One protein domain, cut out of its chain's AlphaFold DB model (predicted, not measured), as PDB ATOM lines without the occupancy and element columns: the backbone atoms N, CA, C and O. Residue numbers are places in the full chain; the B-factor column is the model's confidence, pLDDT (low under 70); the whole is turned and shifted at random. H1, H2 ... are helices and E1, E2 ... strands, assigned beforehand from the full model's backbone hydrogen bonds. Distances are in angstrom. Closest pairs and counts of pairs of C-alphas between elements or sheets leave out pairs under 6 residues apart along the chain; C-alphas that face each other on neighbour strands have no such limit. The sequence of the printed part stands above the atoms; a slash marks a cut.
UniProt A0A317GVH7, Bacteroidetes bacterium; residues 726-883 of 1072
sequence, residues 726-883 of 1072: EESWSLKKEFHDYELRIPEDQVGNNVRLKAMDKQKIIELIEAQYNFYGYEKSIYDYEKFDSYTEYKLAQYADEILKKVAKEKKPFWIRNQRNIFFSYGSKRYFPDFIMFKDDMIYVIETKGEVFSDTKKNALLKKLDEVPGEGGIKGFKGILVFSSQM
ATOM      1  N   GLU A 726       5.785   5.269  30.664       63.22
ATOM      2  CA  GLU A 726       7.222   5.310  30.341       63.22
ATOM      3  C   GLU A 726       7.612   4.546  29.061       63.22
ATOM      4  O   GLU A 726       8.696   4.759  28.516       63.22
ATOM      5  N   GLU A 727       6.745   3.663  28.557       72.00
ATOM      6  CA  GLU A 727       7.015   2.840  27.371       72.00
ATOM      7  C   GLU A 727       6.477   3.451  26.066       72.00
ATOM      8  O   GLU A 727       6.535   2.812  25.013       72.00
ATOM      9  N   SER A 728       5.953   4.677  26.117       85.00
ATOM     10  CA  SER A 728       5.397   5.369  24.953       85.00
ATOM     11  C   SER A 728       6.477   5.868  23.989       85.00
ATOM     12  O   SER A 728       7.514   6.406  24.379       85.00
ATOM     13  N   TRP A 729       6.196   5.766  22.692       89.69
ATOM     14  CA  TRP A 729       7.045   6.297  21.635       89.69
ATOM     15  C   TRP A 729       6.955   7.819  21.595       89.69
ATOM     16  O   TRP A 729       5.898   8.379  21.301       89.69
ATOM     17  N   SER A 730       8.065   8.506  21.857       90.81
ATOM     18  CA  SER A 730       8.138   9.959  21.697       90.81
ATOM     19  C   SER A 730       8.324  10.306  20.226       90.81
ATOM     20  O   SER A 730       9.402  10.079  19.680       90.81
ATOM     21  N   LEU A 731       7.321  10.924  19.591       91.81
ATOM     22  CA  LEU A 731       7.402  11.244  18.159       91.81
ATOM     23  C   LEU A 731       8.629  12.107  17.838       91.81
ATOM     24  O   LEU A 731       9.304  11.890  16.840       91.81
ATOM     25  N   LYS A 732       8.982  13.037  18.728       89.94
ATOM     26  CA  LYS A 732      10.164  13.891  18.564       89.94
ATOM     27  C   LYS A 732      11.495  13.126  18.622       89.94
ATOM     28  O   LYS A 732      12.457  13.576  18.012       89.94
ATOM     29  N   LYS A 733      11.581  12.028  19.383       88.06
ATOM     30  CA  LYS A 733      12.801  11.201  19.449       88.06
ATOM     31  C   LYS A 733      12.890  10.253  18.256       88.06
ATOM     32  O   LYS A 733      13.970  10.081  17.702       88.06
ATOM     33  N   GLU A 734      11.759   9.673  17.863       90.81
ATOM     34  CA  GLU A 734      11.718   8.663  16.804       90.81
ATOM     35  C   GLU A 734      11.857   9.265  15.398       90.81
ATOM     36  O   GLU A 734      12.451   8.638  14.520       90.81
ATOM     37  N   PHE A 735      11.367  10.490  15.182       91.88
ATOM     38  CA  PHE A 735      11.416  11.177  13.890       91.88
ATOM     39  C   PHE A 735      12.400  12.348  13.932       91.88
ATOM     40  O   PHE A 735      12.113  13.409  14.486       91.88
ATOM     41  N   HIS A 736      13.569  12.131  13.333       86.44
ATOM     42  CA  HIS A 736      14.672  13.087  13.251       86.44
ATOM     43  C   HIS A 736      15.013  13.421  11.795       86.44
ATOM     44  O   HIS A 736      14.493  12.808  10.857       86.44
ATOM     45  N   ASP A 737      15.879  14.414  11.614       89.06
ATOM     46  CA  ASP A 737      16.443  14.775  10.315       89.06
ATOM     47  C   ASP A 737      17.313  13.633   9.788       89.06
ATOM     48  O   ASP A 737      18.134  13.085  10.523       89.06
ATOM     49  N   TYR A 738      17.190  13.303   8.506       83.50
ATOM     50  CA  TYR A 738      17.996  12.249   7.895       83.50
ATOM     51  C   TYR A 738      18.417  12.617   6.473       83.50
ATOM     52  O   TYR A 738      17.754  13.392   5.780       83.50
ATOM     53  N   GLU A 739      19.556  12.082   6.038       77.19
ATOM     54  CA  GLU A 739      20.056  12.299   4.681       77.19
ATOM     55  C   GLU A 739      19.304  11.395   3.699       77.19
ATOM     56  O   GLU A 739      19.371  10.167   3.766       77.19
ATOM     57  N   LEU A 740      18.603  12.011   2.754       76.56
ATOM     58  CA  LEU A 740      18.018  11.351   1.603       76.56
ATOM     59  C   LEU A 740      18.927  11.498   0.396       76.56
ATOM     60  O   LEU A 740      19.373  12.592   0.085       76.56
ATOM     61  N   ARG A 741      19.103  10.425  -0.371       68.69
ATOM     62  CA  ARG A 741      19.655  10.521  -1.724       68.69
ATOM     63  C   ARG A 741      18.505  10.480  -2.714       68.69
ATOM     64  O   ARG A 741      17.921   9.417  -2.926       68.69
ATOM     65  N   ILE A 742      18.184  11.617  -3.324       74.31
ATOM     66  CA  ILE A 742      17.064  11.747  -4.266       74.31
ATOM     67  C   ILE A 742      17.549  12.285  -5.603       74.31
ATOM     68  O   ILE A 742      18.465  13.101  -5.613       74.31
ATOM     69  N   PRO A 743      16.971  11.859  -6.732       72.19
ATOM     70  CA  PRO A 743      17.317  12.442  -8.016       72.19
ATOM     71  C   PRO A 743      17.236  13.966  -8.010       72.19
ATOM     72  O   PRO A 743      16.350  14.546  -7.390       72.19
ATOM     73  N   GLU A 744      18.210  14.623  -8.634       69.88
ATOM     74  CA  GLU A 744      18.363  16.080  -8.569       69.88
ATOM     75  C   GLU A 744      17.118  16.816  -9.101       69.88
ATOM     76  O   GLU A 744      16.712  17.847  -8.569       69.88
ATOM     77  N   ASP A 745      16.437  16.220 -10.086       67.62
ATOM     78  CA  ASP A 745      15.156  16.671 -10.644       67.62
ATOM     79  C   ASP A 745      13.972  16.539  -9.668       67.62
ATOM     80  O   ASP A 745      12.886  17.070  -9.920       67.62
ATOM     81  N   GLN A 746      14.182  15.855  -8.544       75.69
ATOM     82  CA  GLN A 746      13.228  15.697  -7.453       75.69
ATOM     83  C   GLN A 746      13.506  16.656  -6.288       75.69
ATOM     84  O   GLN A 746      12.659  16.774  -5.408       75.69
ATOM     85  N   VAL A 747      14.621  17.391  -6.261       82.62
ATOM     86  CA  VAL A 747      14.895  18.357  -5.183       82.62
ATOM     87  C   VAL A 747      13.918  19.535  -5.279       82.62
ATOM     88  O   VAL A 747      13.840  20.222  -6.293       82.62
ATOM     89  N   GLY A 748      13.132  19.756  -4.224       79.12
ATOM     90  CA  GLY A 748      12.130  20.819  -4.136       79.12
ATOM     91  C   GLY A 748      11.005  20.697  -5.170       79.12
ATOM     92  O   GLY A 748      10.420  21.706  -5.570       79.12
ATOM     93  N   ASN A 749      10.736  19.488  -5.678       77.75
ATOM     94  CA  ASN A 749       9.778  19.299  -6.762       77.75
ATOM     95  C   ASN A 749       8.325  19.485  -6.291       77.75
ATOM     96  O   ASN A 749       7.875  18.911  -5.312       77.75
ATOM     97  N   ASN A 750       7.535  20.228  -7.057       72.38
ATOM     98  CA  ASN A 750       6.101  20.373  -6.795       72.38
ATOM     99  C   ASN A 750       5.271  19.554  -7.796       72.38
ATOM    100  O   ASN A 750       4.193  19.985  -8.202       72.38
ATOM    101  N   VAL A 751       5.787  18.407  -8.268       68.75
ATOM    102  CA  VAL A 751       5.138  17.602  -9.326       68.75
ATOM    103  C   VAL A 751       3.780  17.078  -8.871       68.75
ATOM    104  O   VAL A 751       2.829  17.096  -9.653       68.75
ATOM    105  N   ARG A 752       3.644  16.749  -7.580       70.88
ATOM    106  CA  ARG A 752       2.363  16.366  -6.967       70.88
ATOM    107  C   ARG A 752       1.256  17.420  -7.129       70.88
ATOM    108  O   ARG A 752       0.093  17.057  -7.140       70.88
ATOM    109  N   LEU A 753       1.614  18.704  -7.256       59.91
ATOM    110  CA  LEU A 753       0.673  19.825  -7.408       59.91
ATOM    111  C   LEU A 753       0.341  20.126  -8.883       59.91
ATOM    112  O   LEU A 753      -0.433  21.037  -9.162       59.91
ATOM    113  N   LYS A 754       0.973  19.426  -9.838       55.22
ATOM    114  CA  LYS A 754       0.918  19.735 -11.281       55.22
ATOM    115  C   LYS A 754       0.486  18.563 -12.171       55.22
ATOM    116  O   LYS A 754       0.136  18.796 -13.326       55.22
ATOM    117  N   ALA A 755       0.567  17.322 -11.695       56.59
ATOM    118  CA  ALA A 755       0.243  16.123 -12.470       56.59
ATOM    119  C   ALA A 755      -1.267  15.810 -12.426       56.59
ATOM    120  O   ALA A 755      -1.856  15.830 -11.352       56.59
ATOM    121  N   MET A 756      -1.884  15.523 -13.583       56.31
ATOM    122  CA  MET A 756      -3.346  15.338 -13.714       56.31
ATOM    123  C   MET A 756      -3.792  13.918 -14.130       56.31
ATOM    124  O   MET A 756      -4.983  13.711 -14.319       56.31
ATOM    125  N   ASP A 757      -2.889  12.940 -14.285       73.69
ATOM    126  CA  ASP A 757      -3.233  11.597 -14.801       73.69
ATOM    127  C   ASP A 757      -2.764  10.467 -13.861       73.69
ATOM    128  O   ASP A 757      -1.594  10.440 -13.466       73.69
ATOM    129  N   LYS A 758      -3.673   9.533 -13.530       79.38
ATOM    130  CA  LYS A 758      -3.451   8.363 -12.654       79.38
ATOM    131  C   LYS A 758      -2.264   7.525 -13.131       79.38
ATOM    132  O   LYS A 758      -1.412   7.183 -12.313       79.38
ATOM    133  N   GLN A 759      -2.160   7.261 -14.437       75.50
ATOM    134  CA  GLN A 759      -1.105   6.403 -14.988       75.50
ATOM    135  C   GLN A 759       0.291   7.006 -14.773       75.50
ATOM    136  O   GLN A 759       1.218   6.311 -14.372       75.50
ATOM    137  N   LYS A 760       0.419   8.330 -14.918       74.75
ATOM    138  CA  LYS A 760       1.684   9.043 -14.683       74.75
ATOM    139  C   LYS A 760       2.102   9.034 -13.220       74.75
ATOM    140  O   LYS A 760       3.289   9.007 -12.926       74.75
ATOM    141  N   ILE A 761       1.151   9.091 -12.291       77.88
ATOM    142  CA  ILE A 761       1.477   8.997 -10.866       77.88
ATOM    143  C   ILE A 761       1.952   7.586 -10.520       77.88
ATOM    144  O   ILE A 761       2.928   7.450  -9.788       77.88
ATOM    145  N   ILE A 762       1.306   6.554 -11.066       77.94
ATOM    146  CA  ILE A 762       1.733   5.162 -10.888       77.94
ATOM    147  C   ILE A 762       3.157   4.973 -11.423       77.94
ATOM    148  O   ILE A 762       4.009   4.484 -10.691       77.94
ATOM    149  N   GLU A 763       3.458   5.481 -12.620       70.94
ATOM    150  CA  GLU A 763       4.815   5.464 -13.191       70.94
ATOM    151  C   GLU A 763       5.852   6.171 -12.295       70.94
ATOM    152  O   GLU A 763       6.991   5.718 -12.175       70.94
ATOM    153  N   LEU A 764       5.480   7.272 -11.626       73.38
ATOM    154  CA  LEU A 764       6.359   7.954 -10.667       73.38
ATOM    155  C   LEU A 764       6.575   7.118  -9.394       73.38
ATOM    156  O   LEU A 764       7.695   7.046  -8.890       73.38
ATOM    157  N   ILE A 765       5.533   6.469  -8.881       77.50
ATOM    158  CA  ILE A 765       5.617   5.608  -7.693       77.50
ATOM    159  C   ILE A 765       6.473   4.369  -7.978       77.50
ATOM    160  O   ILE A 765       7.386   4.068  -7.210       77.50
ATOM    161  N   GLU A 766       6.261   3.706  -9.117       68.62
ATOM    162  CA  GLU A 766       7.077   2.575  -9.583       68.62
ATOM    163  C   GLU A 766       8.549   2.974  -9.767       68.62
ATOM    164  O   GLU A 766       9.454   2.203  -9.453       68.62
ATOM    165  N   ALA A 767       8.800   4.221 -10.177       61.66
ATOM    166  CA  ALA A 767      10.133   4.809 -10.257       61.66
ATOM    167  C   ALA A 767      10.684   5.328  -8.907       61.66
ATOM    168  O   ALA A 767      11.685   6.055  -8.896       61.66
ATOM    169  N   GLN A 768      10.051   4.990  -7.774       72.19
ATOM    170  CA  GLN A 768      10.485   5.341  -6.414       72.19
ATOM    171  C   GLN A 768      10.693   6.854  -6.198       72.19
ATOM    172  O   GLN A 768      11.659   7.291  -5.551       72.19
ATOM    173  N   TYR A 769       9.787   7.659  -6.766       80.44
ATOM    174  CA  TYR A 769       9.827   9.123  -6.770       80.44
ATOM    175  C   TYR A 769       9.613   9.740  -5.380       80.44
ATOM    176  O   TYR A 769       8.715   9.339  -4.649       80.44
ATOM    177  N   ASN A 770      10.405  10.759  -5.031       86.12
ATOM    178  CA  ASN A 770      10.253  11.545  -3.805       86.12
ATOM    179  C   ASN A 770       9.331  12.724  -4.079       86.12
ATOM    180  O   ASN A 770       9.704  13.649  -4.794       86.12
ATOM    181  N   PHE A 771       8.142  12.729  -3.502       88.44
ATOM    182  CA  PHE A 771       7.190  13.820  -3.658       88.44
ATOM    183  C   PHE A 771       7.474  14.910  -2.629       88.44
ATOM    184  O   PHE A 771       7.623  14.608  -1.448       88.44
ATOM    185  N   TYR A 772       7.533  16.171  -3.061       88.31
ATOM    186  CA  TYR A 772       7.838  17.299  -2.180       88.31
ATOM    187  C   TYR A 772       6.669  18.276  -2.018       88.31
ATOM    188  O   TYR A 772       5.750  18.362  -2.842       88.31
ATOM    189  N   GLY A 773       6.715  19.021  -0.914       84.06
ATOM    190  CA  GLY A 773       5.909  20.218  -0.704       84.06
ATOM    191  C   GLY A 773       4.627  19.981   0.080       84.06
ATOM    192  O   GLY A 773       3.741  20.827   0.017       84.06
ATOM    193  N   TYR A 774       4.489  18.840   0.762       88.81
ATOM    194  CA  TYR A 774       3.385  18.572   1.688       88.81
ATOM    195  C   TYR A 774       3.416  19.568   2.848       88.81
ATOM    196  O   TYR A 774       4.394  19.665   3.590       88.81
ATOM    197  N   GLU A 775       2.350  20.354   2.985       89.38
ATOM    198  CA  GLU A 775       2.314  21.440   3.970       89.38
ATOM    199  C   GLU A 775       2.207  20.884   5.386       89.38
ATOM    200  O   GLU A 775       2.827  21.408   6.318       89.38
ATOM    201  N   LYS A 776       1.419  19.816   5.530       93.38
ATOM    202  CA  LYS A 776       1.081  19.194   6.805       93.38
ATOM    203  C   LYS A 776       1.901  17.935   7.080       93.38
ATOM    204  O   LYS A 776       1.785  17.407   8.180       93.38
ATOM    205  N   SER A 777       2.760  17.484   6.160       94.19
ATOM    206  CA  SER A 777       3.764  16.468   6.510       94.19
ATOM    207  C   SER A 777       4.804  17.060   7.463       94.19
ATOM    208  O   SER A 777       5.156  18.245   7.372       94.19
ATOM    209  N   ILE A 778       5.317  16.230   8.372       94.06
ATOM    210  CA  ILE A 778       6.472  16.572   9.209       94.06
ATOM    211  C   ILE A 778       7.786  16.620   8.427       94.06
ATOM    212  O   ILE A 778       8.742  17.209   8.926       94.06
ATOM    213  N   TYR A 779       7.821  16.019   7.239       93.19
ATOM    214  CA  TYR A 779       8.961  16.004   6.337       93.19
ATOM    215  C   TYR A 779       8.649  16.781   5.063       93.19
ATOM    216  O   TYR A 779       7.500  16.948   4.654       93.19
ATOM    217  N   ASP A 780       9.705  17.264   4.423       87.56
ATOM    218  CA  ASP A 780       9.588  18.011   3.178       87.56
ATOM    219  C   ASP A 780       9.471  17.080   1.959       87.56
ATOM    220  O   ASP A 780       8.838  17.447   0.965       87.56
ATOM    221  N   TYR A 781      10.044  15.872   2.047       90.56
ATOM    222  CA  TYR A 781      10.045  14.845   1.000       90.56
ATOM    223  C   TYR A 781       9.432  13.531   1.476       90.56
ATOM    224  O   TYR A 781       9.780  13.042   2.549       90.56
ATOM    225  N   GLU A 782       8.599  12.926   0.626       90.12
ATOM    226  CA  GLU A 782       7.876  11.690   0.929       90.12
ATOM    227  C   GLU A 782       7.956  10.644  -0.198       90.12
ATOM    228  O   GLU A 782       7.693  10.920  -1.370       90.12
ATOM    229  N   LYS A 783       8.351   9.435   0.218       88.12
ATOM    230  CA  LYS A 783       8.188   8.105  -0.406       88.12
ATOM    231  C   LYS A 783       6.735   7.659  -0.526       88.12
ATOM    232  O   LYS A 783       6.060   7.823   0.477       88.12
ATOM    233  N   PHE A 784       6.317   6.942  -1.569       87.19
ATOM    234  CA  PHE A 784       5.158   6.035  -1.486       87.19
ATOM    235  C   PHE A 784       5.476   4.713  -2.178       87.19
ATOM    236  O   PHE A 784       6.161   4.726  -3.199       87.19
ATOM    237  N   ASP A 785       4.976   3.605  -1.631       79.19
ATOM    238  CA  ASP A 785       5.173   2.271  -2.211       79.19
ATOM    239  C   ASP A 785       3.978   1.838  -3.073       79.19
ATOM    240  O   ASP A 785       4.084   0.913  -3.876       79.19
ATOM    241  N   SER A 786       2.843   2.536  -2.963       84.81
ATOM    242  CA  SER A 786       1.654   2.273  -3.769       84.81
ATOM    243  C   SER A 786       0.877   3.546  -4.110       84.81
ATOM    244  O   SER A 786       0.959   4.569  -3.426       84.81
ATOM    245  N   TYR A 787       0.070   3.474  -5.171       85.19
ATOM    246  CA  TYR A 787      -0.842   4.558  -5.544       85.19
ATOM    247  C   TYR A 787      -1.882   4.866  -4.456       85.19
ATOM    248  O   TYR A 787      -2.251   6.025  -4.265       85.19
ATOM    249  N   THR A 788      -2.304   3.850  -3.702       84.81
ATOM    250  CA  THR A 788      -3.211   3.981  -2.554       84.81
ATOM    251  C   THR A 788      -2.600   4.852  -1.456       84.81
ATOM    252  O   THR A 788      -3.250   5.783  -0.986       84.81
ATOM    253  N   GLU A 789      -1.336   4.609  -1.095       89.50
ATOM    254  CA  GLU A 789      -0.616   5.423  -0.105       89.50
ATOM    255  C   GLU A 789      -0.447   6.870  -0.567       89.50
ATOM    256  O   GLU A 789      -0.667   7.797   0.211       89.50
ATOM    257  N   TYR A 790      -0.104   7.071  -1.844       89.81
ATOM    258  CA  TYR A 790      -0.000   8.407  -2.428       89.81
ATOM    259  C   TYR A 790      -1.326   9.169  -2.324       89.81
ATOM    260  O   TYR A 790      -1.351  10.308  -1.851       89.81
ATOM    261  N   LYS A 791      -2.440   8.541  -2.723       87.94
ATOM    262  CA  LYS A 791      -3.772   9.148  -2.618       87.94
ATOM    263  C   LYS A 791      -4.142   9.461  -1.167       87.94
ATOM    264  O   LYS A 791      -4.689  10.529  -0.900       87.94
ATOM    265  N   LEU A 792      -3.837   8.561  -0.231       90.31
ATOM    266  CA  LEU A 792      -4.111   8.780   1.188       90.31
ATOM    267  C   LEU A 792      -3.319   9.978   1.728       90.31
ATOM    268  O   LEU A 792      -3.886  10.820   2.418       90.31
ATOM    269  N   ALA A 793      -2.040  10.101   1.370       92.12
ATOM    270  CA  ALA A 793      -1.210  11.236   1.757       92.12
ATOM    271  C   ALA A 793      -1.721  12.564   1.177       92.12
ATOM    272  O   ALA A 793      -1.724  13.579   1.873       92.12
ATOM    273  N   GLN A 794      -2.203  12.569  -0.074       89.06
ATOM    274  CA  GLN A 794      -2.861  13.743  -0.660       89.06
ATOM    275  C   GLN A 794      -4.114  14.138   0.123       89.06
ATOM    276  O   GLN A 794      -4.268  15.298   0.501       89.06
ATOM    277  N   TYR A 795      -4.989  13.171   0.393       90.00
ATOM    278  CA  TYR A 795      -6.220  13.394   1.141       90.00
ATOM    279  C   TYR A 795      -5.945  13.902   2.566       90.00
ATOM    280  O   TYR A 795      -6.554  14.882   2.997       90.00
ATOM    281  N   ALA A 796      -4.977  13.302   3.268       91.81
ATOM    282  CA  ALA A 796      -4.561  13.729   4.600       91.81
ATOM    283  C   ALA A 796      -4.019  15.169   4.602       91.81
ATOM    284  O   ALA A 796      -4.412  15.969   5.452       91.81
ATOM    285  N   ASP A 797      -3.164  15.535   3.637       92.06
ATOM    286  CA  ASP A 797      -2.631  16.899   3.514       92.06
ATOM    287  C   ASP A 797      -3.760  17.924   3.296       92.06
ATOM    288  O   ASP A 797      -3.784  18.957   3.964       92.06
ATOM    289  N   GLU A 798      -4.734  17.626   2.428       89.94
ATOM    290  CA  GLU A 798      -5.865  18.519   2.129       89.94
ATOM    291  C   GLU A 798      -6.857  18.658   3.290       89.94
ATOM    292  O   GLU A 798      -7.273  19.769   3.633       89.94
ATOM    293  N   ILE A 799      -7.209  17.561   3.963       90.62
ATOM    294  CA  ILE A 799      -8.089  17.610   5.136       90.62
ATOM    295  C   ILE A 799      -7.442  18.401   6.276       90.62
ATOM    296  O   ILE A 799      -8.101  19.219   6.922       90.62
ATOM    297  N   LEU A 800      -6.142  18.223   6.511       92.56
ATOM    298  CA  LEU A 800      -5.435  18.930   7.578       92.56
ATOM    299  C   LEU A 800      -5.199  20.417   7.282       92.56
ATOM    300  O   LEU A 800      -4.980  21.197   8.213       92.56
ATOM    301  N   LYS A 801      -5.267  20.854   6.018       90.56
ATOM    302  CA  LYS A 801      -5.284  22.287   5.665       90.56
ATOM    303  C   LYS A 801      -6.542  22.999   6.154       90.56
ATOM    304  O   LYS A 801      -6.455  24.176   6.494       90.56
ATOM    305  N   LYS A 802      -7.673  22.289   6.253       88.94
ATOM    306  CA  LYS A 802      -8.938  22.826   6.784       88.94
ATOM    307  C   LYS A 802      -8.929  22.993   8.312       88.94
ATOM    308  O   LYS A 802      -9.803  23.657   8.859       88.94
ATOM    309  N   VAL A 803      -7.948  22.412   9.006       89.06
ATOM    310  CA  VAL A 803      -7.812  22.489  10.468       89.06
ATOM    311  C   VAL A 803      -7.055  23.761  10.871       89.06
ATOM    312  O   VAL A 803      -6.050  24.127  10.254       89.06
ATOM    313  N   ALA A 804      -7.518  24.425  11.935       86.44
ATOM    314  CA  ALA A 804      -6.933  25.670  12.441       86.44
ATOM    315  C   ALA A 804      -5.423  25.533  12.727       86.44
ATOM    316  O   ALA A 804      -4.972  24.558  13.329       86.44
ATOM    317  N   LYS A 805      -4.623  26.529  12.317       82.12
ATOM    318  CA  LYS A 805      -3.149  26.478  12.409       82.12
ATOM    319  C   LYS A 805      -2.646  26.338  13.850       82.12
ATOM    320  O   LYS A 805      -1.700  25.589  14.080       82.12
ATOM    321  N   GLU A 806      -3.313  26.976  14.810       85.44
ATOM    322  CA  GLU A 806      -3.028  26.878  16.253       85.44
ATOM    323  C   GLU A 806      -3.080  25.440  16.790       85.44
ATOM    324  O   GLU A 806      -2.387  25.123  17.757       85.44
ATOM    325  N   LYS A 807      -3.841  24.545  16.144       86.12
ATOM    326  CA  LYS A 807      -3.905  23.121  16.506       86.12
ATOM    327  C   LYS A 807      -2.686  22.322  16.057       86.12
ATOM    328  O   LYS A 807      -2.576  21.159  16.424       86.12
ATOM    329  N   LYS A 808      -1.774  22.923  15.283       89.81
ATOM    330  CA  LYS A 808      -0.559  22.284  14.747       89.81
ATOM    331  C   LYS A 808      -0.826  20.885  14.147       89.81
ATOM    332  O   LYS A 808      -0.144  19.933  14.522       89.81
ATOM    333  N   PRO A 809      -1.820  20.735  13.250       94.12
ATOM    334  CA  PRO A 809      -2.118  19.448  12.630       94.12
ATOM    335  C   PRO A 809      -0.951  18.972  11.764       94.12
ATOM    336  O   PRO A 809      -0.327  19.786  11.074       94.12
ATOM    337  N   PHE A 810      -0.696  17.665  11.758       95.81
ATOM    338  CA  PHE A 810       0.349  17.071  10.929       95.81
ATOM    339  C   PHE A 810       0.043  15.625  10.549       95.81
ATOM    340  O   PHE A 810      -0.794  14.970  11.167       95.81
ATOM    341  N   TRP A 811       0.770  15.105   9.569       96.19
ATOM    342  CA  TRP A 811       0.821  13.682   9.270       96.19
ATOM    343  C   TRP A 811       2.268  13.216   9.061       96.19
ATOM    344  O   TRP A 811       3.165  14.019   8.803       96.19
ATOM    345  N   ILE A 812       2.495  11.920   9.240       95.12
ATOM    346  CA  ILE A 812       3.790  11.247   9.151       95.12
ATOM    347  C   ILE A 812       3.594   9.956   8.366       95.12
ATOM    348  O   ILE A 812       2.698   9.177   8.696       95.12
ATOM    349  N   ARG A 813       4.462   9.685   7.391       93.56
ATOM    350  CA  ARG A 813       4.653   8.326   6.878       93.56
ATOM    351  C   ARG A 813       5.687   7.611   7.746       93.56
ATOM    352  O   ARG A 813       6.830   8.051   7.853       93.56
ATOM    353  N   ASN A 814       5.294   6.531   8.408       90.75
ATOM    354  CA  ASN A 814       6.148   5.821   9.355       90.75
ATOM    355  C   ASN A 814       7.102   4.865   8.621       90.75
ATOM    356  O   ASN A 814       6.724   3.777   8.198       90.75
ATOM    357  N   GLN A 815       8.379   5.235   8.517       82.31
ATOM    358  CA  GLN A 815       9.414   4.431   7.852       82.31
ATOM    359  C   GLN A 815      10.050   3.416   8.814       82.31
ATOM    360  O   GLN A 815      11.267   3.306   8.933       82.31
ATOM    361  N   ARG A 816       9.194   2.638   9.490       84.25
ATOM    362  CA  ARG A 816       9.551   1.644  10.519       84.25
ATOM    363  C   ARG A 816      10.167   2.216  11.806       84.25
ATOM    364  O   ARG A 816      10.804   1.474  12.553       84.25
ATOM    365  N   ASN A 817       9.949   3.495  12.092       87.25
ATOM    366  CA  ASN A 817      10.404   4.144  13.325       87.25
ATOM    367  C   ASN A 817       9.591   3.659  14.538       87.25
ATOM    368  O   ASN A 817      10.157   3.321  15.570       87.25
ATOM    369  N   ILE A 818       8.265   3.553  14.394       91.25
ATOM    370  CA  ILE A 818       7.356   3.103  15.460       91.25
ATOM    371  C   ILE A 818       6.756   1.743  15.124       91.25
ATOM    372  O   ILE A 818       6.384   1.479  13.977       91.25
ATOM    373  N   PHE A 819       6.617   0.893  16.145       90.44
ATOM    374  CA  PHE A 819       5.943  -0.395  16.039       90.44
ATOM    375  C   PHE A 819       5.130  -0.752  17.283       90.44
ATOM    376  O   PHE A 819       5.393  -0.279  18.390       90.44
ATOM    377  N   PHE A 820       4.180  -1.661  17.085       89.81
ATOM    378  CA  PHE A 820       3.510  -2.412  18.144       89.81
ATOM    379  C   PHE A 820       4.060  -3.824  18.208       89.81
ATOM    380  O   PHE A 820       4.553  -4.358  17.209       89.81
ATOM    381  N   SER A 821       3.996  -4.437  19.383       83.25
ATOM    382  CA  SER A 821       4.551  -5.770  19.590       83.25
ATOM    383  C   SER A 821       3.501  -6.757  20.064       83.25
ATOM    384  O   SER A 821       2.577  -6.430  20.806       83.25
ATOM    385  N   TYR A 822       3.643  -7.995  19.609       80.44
ATOM    386  CA  TYR A 822       2.893  -9.110  20.157       80.44
ATOM    387  C   TYR A 822       3.780 -10.350  20.215       80.44
ATOM    388  O   TYR A 822       4.361 -10.764  19.205       80.44
ATOM    389  N   GLY A 823       3.952 -10.913  21.410       76.88
ATOM    390  CA  GLY A 823       5.018 -11.884  21.660       76.88
ATOM    391  C   GLY A 823       6.387 -11.338  21.220       76.88
ATOM    392  O   GLY A 823       6.796 -10.255  21.629       76.88
ATOM    393  N   SER A 824       7.093 -12.065  20.346       69.69
ATOM    394  CA  SER A 824       8.386 -11.640  19.777       69.69
ATOM    395  C   SER A 824       8.284 -10.847  18.463       69.69
ATOM    396  O   SER A 824       9.310 -10.463  17.898       69.69
ATOM    397  N   LYS A 825       7.073 -10.616  17.939       71.38
ATOM    398  CA  LYS A 825       6.846 -10.003  16.621       71.38
ATOM    399  C   LYS A 825       6.611  -8.496  16.734       71.38
ATOM    400  O   LYS A 825       6.087  -8.016  17.737       71.38
ATOM    401  N   ARG A 826       6.971  -7.759  15.674       81.00
ATOM    402  CA  ARG A 826       6.778  -6.304  15.541       81.00
ATOM    403  C   ARG A 826       5.888  -5.985  14.341       81.00
ATOM    404  O   ARG A 826       6.063  -6.565  13.270       81.00
ATOM    405  N   TYR A 827       4.945  -5.071  14.526       85.31
ATOM    406  CA  TYR A 827       4.036  -4.553  13.510       85.31
ATOM    407  C   TYR A 827       4.272  -3.048  13.339       85.31
ATOM    408  O   TYR A 827       4.155  -2.306  14.309       85.31
ATOM    409  N   PHE A 828       4.612  -2.619  12.123       86.88
ATOM    410  CA  PHE A 828       4.887  -1.224  11.777       86.88
ATOM    411  C   PHE A 828       3.705  -0.682  10.959       86.88
ATOM    412  O   PHE A 828       3.535  -1.160   9.841       86.88
ATOM    413  N   PRO A 829       2.889   0.241  11.497       89.31
ATOM    414  CA  PRO A 829       1.805   0.875  10.742       89.31
ATOM    415  C   PRO A 829       2.350   1.865   9.703       89.31
ATOM    416  O   PRO A 829       3.436   2.404   9.913       89.31
ATOM    417  N   ASP A 830       1.594   2.150   8.638       89.81
ATOM    418  CA  ASP A 830       2.065   2.964   7.501       89.81
ATOM    419  C   ASP A 830       2.062   4.481   7.766       89.81
ATOM    420  O   ASP A 830       3.023   5.178   7.435       89.81
ATOM    421  N   PHE A 831       0.991   5.015   8.365       94.56
ATOM    422  CA  PHE A 831       0.807   6.455   8.585       94.56
ATOM    423  C   PHE A 831       0.394   6.790  10.020       94.56
ATOM    424  O   PHE A 831      -0.305   6.034  10.695       94.56
ATOM    425  N   ILE A 832       0.788   7.982  10.467       95.94
ATOM    426  CA  ILE A 832       0.356   8.609  11.719       95.94
ATOM    427  C   ILE A 832      -0.177   9.999  11.375       95.94
ATOM    428  O   ILE A 832       0.502  10.767  10.704       95.94
ATOM    429  N   MET A 833      -1.361  10.362  11.852       95.69
ATOM    430  CA  MET A 833      -1.977  11.660  11.590       95.69
ATOM    431  C   MET A 833      -2.489  12.292  12.880       95.69
ATOM    432  O   MET A 833      -3.203  11.654  13.641       95.69
ATOM    433  N   PHE A 834      -2.174  13.561  13.118       95.00
ATOM    434  CA  PHE A 834      -2.691  14.345  14.236       95.00
ATOM    435  C   PHE A 834      -3.709  15.377  13.735       95.00
ATOM    436  O   PHE A 834      -3.350  16.334  13.041       95.00
ATOM    437  N   LYS A 835      -4.983  15.180  14.092       93.00
ATOM    438  CA  LYS A 835      -6.124  16.016  13.686       93.00
ATOM    439  C   LYS A 835      -7.059  16.233  14.873       93.00
ATOM    440  O   LYS A 835      -7.442  15.269  15.522       93.00
ATOM    441  N   ASP A 836      -7.446  17.482  15.129       89.25
ATOM    442  CA  ASP A 836      -8.412  17.864  16.178       89.25
ATOM    443  C   ASP A 836      -8.095  17.295  17.571       89.25
ATOM    444  O   ASP A 836      -8.968  16.827  18.302       89.25
ATOM    445  N   ASP A 837      -6.816  17.359  17.942       90.06
ATOM    446  CA  ASP A 837      -6.264  16.808  19.181       90.06
ATOM    447  C   ASP A 837      -6.294  15.264  19.276       90.06
ATOM    448  O   ASP A 837      -5.940  14.724  20.315       90.06
ATOM    449  N   MET A 838      -6.634  14.530  18.210       91.88
ATOM    450  CA  MET A 838      -6.601  13.058  18.140       91.88
ATOM    451  C   MET A 838      -5.427  12.556  17.290       91.88
ATOM    452  O   MET A 838      -5.078  13.186  16.289       91.88
ATOM    453  N   ILE A 839      -4.844  11.406  17.653       94.31
ATOM    454  CA  ILE A 839      -3.851  10.702  16.821       94.31
ATOM    455  C   ILE A 839      -4.502   9.507  16.122       94.31
ATOM    456  O   ILE A 839      -4.968   8.569  16.758       94.31
ATOM    457  N   TYR A 840      -4.470   9.510  14.798       94.62
ATOM    458  CA  TYR A 840      -4.909   8.414  13.950       94.62
ATOM    459  C   TYR A 840      -3.691   7.626  13.475       94.62
ATOM    460  O   TYR A 840      -2.747   8.208  12.948       94.62
ATOM    461  N   VAL A 841      -3.713   6.309  13.642       94.06
ATOM    462  CA  VAL A 841      -2.703   5.391  13.112       94.06
ATOM    463  C   VAL A 841      -3.364   4.591  11.999       94.06
ATOM    464  O   VAL A 841      -4.404   3.967  12.214       94.06
ATOM    465  N   ILE A 842      -2.814   4.669  10.792       93.19
ATOM    466  CA  ILE A 842      -3.495   4.239   9.571       93.19
ATOM    467  C   ILE A 842      -2.629   3.215   8.835       93.19
ATOM    468  O   ILE A 842      -1.431   3.422   8.654       93.19
ATOM    469  N   GLU A 843      -3.258   2.129   8.402       89.38
ATOM    470  CA  GLU A 843      -2.672   1.067   7.581       89.38
ATOM    471  C   GLU A 843      -3.374   1.034   6.219       89.38
ATOM    472  O   GLU A 843      -4.606   1.028   6.152       89.38
ATOM    473  N   THR A 844      -2.603   0.961   5.136       84.38
ATOM    474  CA  THR A 844      -3.119   0.821   3.769       84.38
ATOM    475  C   THR A 844      -2.956  -0.610   3.266       84.38
ATOM    476  O   THR A 844      -1.929  -1.242   3.498       84.38
ATOM    477  N   LYS A 845      -3.964  -1.162   2.575       71.50
ATOM    478  CA  LYS A 845      -3.900  -2.545   2.068       71.50
ATOM    479  C   LYS A 845      -4.511  -2.749   0.686       71.50
ATOM    480  O   LYS A 845      -5.552  -2.187   0.351       71.50
ATOM    481  N   GLY A 846      -3.884  -3.653  -0.072       55.12
ATOM    482  CA  GLY A 846      -4.525  -4.377  -1.169       55.12
ATOM    483  C   GLY A 846      -5.401  -5.506  -0.619       55.12
ATOM    484  O   GLY A 846      -5.050  -6.147   0.373       55.12
ATOM    485  N   GLU A 847      -6.540  -5.748  -1.262       49.38
ATOM    486  CA  GLU A 847      -7.677  -6.537  -0.752       49.38
ATOM    487  C   GLU A 847      -7.383  -8.006  -0.380       49.38
ATOM    488  O   GLU A 847      -8.203  -8.660   0.252       49.38
ATOM    489  N   VAL A 848      -6.200  -8.532  -0.710       42.00
ATOM    490  CA  VAL A 848      -5.862  -9.964  -0.591       42.00
ATOM    491  C   VAL A 848      -5.039 -10.306   0.673       42.00
ATOM    492  O   VAL A 848      -4.807 -11.477   0.956       42.00
ATOM    493  N   PHE A 849      -4.621  -9.331   1.501       46.72
ATOM    494  CA  PHE A 849      -3.717  -9.585   2.647       46.72
ATOM    495  C   PHE A 849      -4.168  -8.964   3.990       46.72
ATOM    496  O   PHE A 849      -3.476  -8.132   4.589       46.72
ATOM    497  N   SER A 850      -5.316  -9.387   4.532       49.28
ATOM    498  CA  SER A 850      -5.764  -8.984   5.881       49.28
ATOM    499  C   SER A 850      -5.221  -9.924   6.977       49.28
ATOM    500  O   SER A 850      -5.525 -11.113   6.999       49.28
ATOM    501  N   ASP A 851      -4.405  -9.403   7.906       61.91
ATOM    502  CA  ASP A 851      -3.887 -10.139   9.074       61.91
ATOM    503  C   ASP A 851      -4.695  -9.723  10.307       61.91
ATOM    504  O   ASP A 851      -4.562  -8.605  10.812       61.91
ATOM    505  N   THR A 852      -5.530 -10.636  10.797       65.81
ATOM    506  CA  THR A 852      -6.482 -10.389  11.885       65.81
ATOM    507  C   THR A 852      -5.817  -9.933  13.190       65.81
ATOM    508  O   THR A 852      -6.432  -9.183  13.943       65.81
ATOM    509  N   LYS A 853      -4.560 -10.325  13.464       72.38
ATOM    510  CA  LYS A 853      -3.842  -9.924  14.692       72.38
ATOM    511  C   LYS A 853      -3.317  -8.489  14.606       72.38
ATOM    512  O   LYS A 853      -3.414  -7.749  15.581       72.38
ATOM    513  N   LYS A 854      -2.812  -8.072  13.439       75.75
ATOM    514  CA  LYS A 854      -2.386  -6.678  13.202       75.75
ATOM    515  C   LYS A 854      -3.567  -5.719  13.272       75.75
ATOM    516  O   LYS A 854      -3.473  -4.689  13.929       75.75
ATOM    517  N   ASN A 855      -4.699  -6.112  12.687       76.75
ATOM    518  CA  ASN A 855      -5.932  -5.331  12.755       76.75
ATOM    519  C   ASN A 855      -6.391  -5.147  14.214       76.75
ATOM    520  O   ASN A 855      -6.778  -4.048  14.595       76.75
ATOM    521  N   ALA A 856      -6.285  -6.190  15.047       77.31
ATOM    522  CA  ALA A 856      -6.610  -6.110  16.472       77.31
ATOM    523  C   ALA A 856      -5.633  -5.222  17.270       77.31
ATOM    524  O   ALA A 856      -6.075  -4.448  18.113       77.31
ATOM    525  N   LEU A 857      -4.323  -5.280  16.991       81.50
ATOM    526  CA  LEU A 857      -3.331  -4.373  17.598       81.50
ATOM    527  C   LEU A 857      -3.614  -2.913  17.251       81.50
ATOM    528  O   LEU A 857      -3.535  -2.049  18.118       81.50
ATOM    529  N   LEU A 858      -3.954  -2.656  15.988       85.81
ATOM    530  CA  LEU A 858      -4.294  -1.327  15.504       85.81
ATOM    531  C   LEU A 858      -5.583  -0.815  16.159       85.81
ATOM    532  O   LEU A 858      -5.609   0.310  16.644       85.81
ATOM    533  N   LYS A 859      -6.624  -1.655  16.243       84.69
ATOM    534  CA  LYS A 859      -7.899  -1.309  16.887       84.69
ATOM    535  C   LYS A 859      -7.808  -1.136  18.399       84.69
ATOM    536  O   LYS A 859      -8.598  -0.382  18.950       84.69
ATOM    537  N   LYS A 860      -6.822  -1.741  19.069       85.00
ATOM    538  CA  LYS A 860      -6.611  -1.529  20.509       85.00
ATOM    539  C   LYS A 860      -6.303  -0.070  20.859       85.00
ATOM    540  O   LYS A 860      -6.592   0.352  21.974       85.00
ATOM    541  N   LEU A 861      -5.744   0.699  19.923       85.88
ATOM    542  CA  LEU A 861      -5.519   2.134  20.112       85.88
ATOM    543  C   LEU A 861      -6.813   2.897  20.413       85.88
ATOM    544  O   LEU A 861      -6.763   3.839  21.196       85.88
ATOM    545  N   ASP A 862      -7.948   2.475  19.847       87.62
ATOM    546  CA  ASP A 862      -9.255   3.133  20.015       87.62
ATOM    547  C   ASP A 862      -9.690   3.179  21.495       87.62
ATOM    548  O   ASP A 862     -10.504   4.012  21.885       87.62
ATOM    549  N   GLU A 863      -9.135   2.292  22.325       84.88
ATOM    550  CA  GLU A 863      -9.453   2.152  23.748       84.88
ATOM    551  C   GLU A 863      -8.507   2.945  24.667       84.88
ATOM    552  O   GLU A 863      -8.732   2.998  25.878       84.88
ATOM    553  N   VAL A 864      -7.433   3.537  24.132       83.81
ATOM    554  CA  VAL A 864      -6.417   4.217  24.945       83.81
ATOM    555  C   VAL A 864      -6.809   5.680  25.179       83.81
ATOM    556  O   VAL A 864      -6.978   6.423  24.205       83.81
ATOM    557  N   PRO A 865      -6.923   6.137  26.444       79.25
ATOM    558  CA  PRO A 865      -7.182   7.543  26.729       79.25
ATOM    559  C   PRO A 865      -5.993   8.405  26.293       79.25
ATOM    560  O   PRO A 865      -4.836   7.994  26.380       79.25
ATOM    561  N   GLY A 866      -6.272   9.611  25.802       78.50
ATOM    562  CA  GLY A 866      -5.222  10.575  25.497       78.50
ATOM    563  C   GLY A 866      -4.646  11.219  26.758       78.50
ATOM    564  O   GLY A 866      -5.333  11.347  27.771       78.50
ATOM    565  N   GLU A 867      -3.393  11.659  26.677       72.81
ATOM    566  CA  GLU A 867      -2.709  12.379  27.751       72.81
ATOM    567  C   GLU A 867      -2.120  13.702  27.232       72.81
ATOM    568  O   GLU A 867      -1.694  13.823  26.075       72.81
ATOM    569  N   GLY A 868      -2.110  14.730  28.088       72.88
ATOM    570  CA  GLY A 868      -1.622  16.064  27.747       72.88
ATOM    571  C   GLY A 868      -2.428  16.719  26.617       72.88
ATOM    572  O   GLY A 868      -3.640  16.889  26.706       72.88
ATOM    573  N   GLY A 869      -1.747  17.129  25.543       74.00
ATOM    574  CA  GLY A 869      -2.363  17.775  24.376       74.00
ATOM    575  C   GLY A 869      -2.961  16.809  23.342       74.00
ATOM    576  O   GLY A 869      -3.051  17.189  22.171       74.00
ATOM    577  N   ILE A 870      -3.259  15.562  23.721       86.44
ATOM    578  CA  ILE A 870      -3.876  14.522  22.883       86.44
ATOM    579  C   ILE A 870      -5.136  14.025  23.608       86.44
ATOM    580  O   ILE A 870      -5.066  13.685  24.782       86.44
ATOM    581  N   LYS A 871      -6.286  13.983  22.929       87.25
ATOM    582  CA  LYS A 871      -7.580  13.534  23.474       87.25
ATOM    583  C   LYS A 871      -7.774  12.017  23.408       87.25
ATOM    584  O   LYS A 871      -8.511  11.469  24.218       87.25
ATOM    585  N   GLY A 872      -7.116  11.346  22.467       88.75
ATOM    586  CA  GLY A 872      -7.222   9.903  22.266       88.75
ATOM    587  C   GLY A 872      -6.599   9.446  20.950       88.75
ATOM    588  O   GLY A 872      -6.065  10.257  20.179       88.75
ATOM    589  N   PHE A 873      -6.682   8.141  20.699       92.19
ATOM    590  CA  PHE A 873      -6.084   7.481  19.540       92.19
ATOM    591  C   PHE A 873      -7.140   6.737  18.715       92.19
ATOM    592  O   PHE A 873      -8.187   6.368  19.240       92.19
ATOM    593  N   LYS A 874      -6.887   6.527  17.417       91.62
ATOM    594  CA  LYS A 874      -7.753   5.702  16.561       91.62
ATOM    595  C   LYS A 874      -6.978   4.945  15.480       91.62
ATOM    596  O   LYS A 874      -6.184   5.537  14.755       91.62
ATOM    597  N   GLY A 875      -7.242   3.652  15.342       90.19
ATOM    598  CA  GLY A 875      -6.698   2.744  14.340       90.19
ATOM    599  C   GLY A 875      -7.614   2.572  13.122       90.19
ATOM    600  O   GLY A 875      -8.789   2.210  13.263       90.19
ATOM    601  N   ILE A 876      -7.090   2.802  11.914       89.31
ATOM    602  CA  ILE A 876      -7.871   2.778  10.661       89.31
ATOM    603  C   ILE A 876      -7.199   1.884   9.608       89.31
ATOM    604  O   ILE A 876      -5.996   1.979   9.384       89.31
ATOM    605  N   LEU A 877      -7.996   1.047   8.936       86.44
ATOM    606  CA  LEU A 877      -7.585   0.227   7.790       86.44
ATOM    607  C   LEU A 877      -8.213   0.784   6.515       86.44
ATOM    608  O   LEU A 877      -9.434   0.832   6.421       86.44
ATOM    609  N   VAL A 878      -7.391   1.174   5.544       86.62
ATOM    610  CA  VAL A 878      -7.839   1.772   4.280       86.62
ATOM    611  C   VAL A 878      -7.566   0.811   3.123       86.62
ATOM    612  O   VAL A 878      -6.426   0.388   2.913       86.62
ATOM    613  N   PHE A 879      -8.609   0.483   2.358       80.50
ATOM    614  CA  PHE A 879      -8.527  -0.431   1.214       80.50
ATOM    615  C   PHE A 879      -8.323   0.307  -0.111       80.50
ATOM    616  O   PHE A 879      -8.774   1.439  -0.288       80.50
ATOM    617  N   SER A 880      -7.670  -0.355  -1.070       78.19
ATOM    618  CA  SER A 880      -7.458   0.198  -2.413       78.19
ATOM    619  C   SER A 880      -8.765   0.526  -3.140       78.19
ATOM    620  O   SER A 880      -8.851   1.603  -3.720       78.19
ATOM    621  N   SER A 881      -9.783  -0.336  -3.060       73.00
ATOM    622  CA  SER A 881     -11.109  -0.116  -3.670       73.00
ATOM    623  C   SER A 881     -11.783   1.148  -3.149       73.00
ATOM    624  O   SER A 881     -12.211   1.984  -3.940       73.00
ATOM    625  N   GLN A 882     -11.764   1.353  -1.831       78.94
ATOM    626  CA  GLN A 882     -12.271   2.574  -1.208       78.94
ATOM    627  C   GLN A 882     -11.588   3.824  -1.791       78.94
ATOM    628  O   GLN A 882     -12.251   4.790  -2.158       78.94
ATOM    629  N   MET A 883     -10.260   3.800  -1.944       80.69
ATOM    630  CA  MET A 883      -9.511   4.928  -2.515       80.69
ATOM    631  C   MET A 883      -9.745   5.122  -4.024       80.69
ATOM    632  O   MET A 883      -9.445   6.195  -4.566       80.69
TER     633      MET A 883
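What this domain is: This is residues 726 to 883 of the 1072 residues of a protein of Bacteroidetes bacterium (UniProt A0A317GVH7). A twisted sheet of four strands, E2, E5, E6 and E7, has H3 packed over one face and H4 over the edge strand E7 on the other face. The small hairpin E3 and E4 sits near H4, while H1 and E1 lie off the sheet, and H2 lies beyond the beginning of H3. The printed part has 158 residues, with five named helices and seven named strands in the order H1 E1 H2 H3 E2 E3 E4 E5 E6 H4 E7 H5. The class is mixed, helices and strands; the larger sheet, in the order E2, E5, E6, E7, is mixed and the two-stranded one antiparallel. The whole is compact, with a radius of gyration of the C-alphas of 16.1 A and spans of 43 by 40 by 30 A.

Where its parts are: In the larger sheet, E2 is residues 810 to 813, E5 831 to 835, E6 838 to 845, 22.6 A long, and E7 872 to 879, 23.5 A long. H3, residues 787 to 801, runs 21.4 A from C-alpha 787 at (-0.842, 4.558, -5.544). H4, residues 852 to 863, measures 17.5 A. E3 is residues 820 to 822 and E4 825 to 827. H1 is residues 731 to 734, with C-alpha 731 at (7.402, 11.244, 18.159); E1 is 738 to 742, H2 758 to 766. H5, residues 880 to 883, ends at C-alpha 883 at (-9.511, 4.928, -2.515).

How they stand to each other: E2 and E5 are antiparallel, with N 812 and O 832 2.7 A apart, within hydrogen-bond range. E5 and E6 form a hairpin, with N 840 and O 833 at 2.7 A. E6 and E7 are parallel, with N 841 and O 874 at 2.8 A. E6, H4 and E7 make a strand-helix-strand unit, two parallel neighbour strands with a helix between, whose crossover is right-handed. H3 is on the sheet at a height of 8.6 A, over E5 and E6; the closest C-alphas of H3 and E5 are those of Leu 800 and Lys 835, 6.8 A apart. H4, on the opposite face, is over E7 at a height of 6.8 A; the closest C-alphas of the two are those of Asp 862 and Lys 874, 4.6 A apart. In the hairpin E3 and E4, N 827 and O 820 are 2.8 A apart. H3 touches H5 with residues 788 to 792 alone, the closest C-alphas being those of Thr 788 and Ser 880, 5.7 A apart. H2 and H3 only just touch, with 3 pairs of C-alphas within 8 A, those of Ile 762 and Tyr 787 closest at 6.0 A. H1 and E1 are apart from E2; E1 pairs with no named strand. In H2 and H3 every O i to N i+4 pair is within hydrogen-bond range, in H4 5 of 8; H1 and H5 are too short for such a pair.

The domain as a whole: The C-alphas farthest apart, those of Glu 726 and Asp 757, are 46.8 A apart. The printed part has no cut. The links E1 to H2 and H2 to H3 are long. The mean pLDDT of the printed part is 82.2; 19 residues are under 70, among them 753 to 756 and 846 to 852.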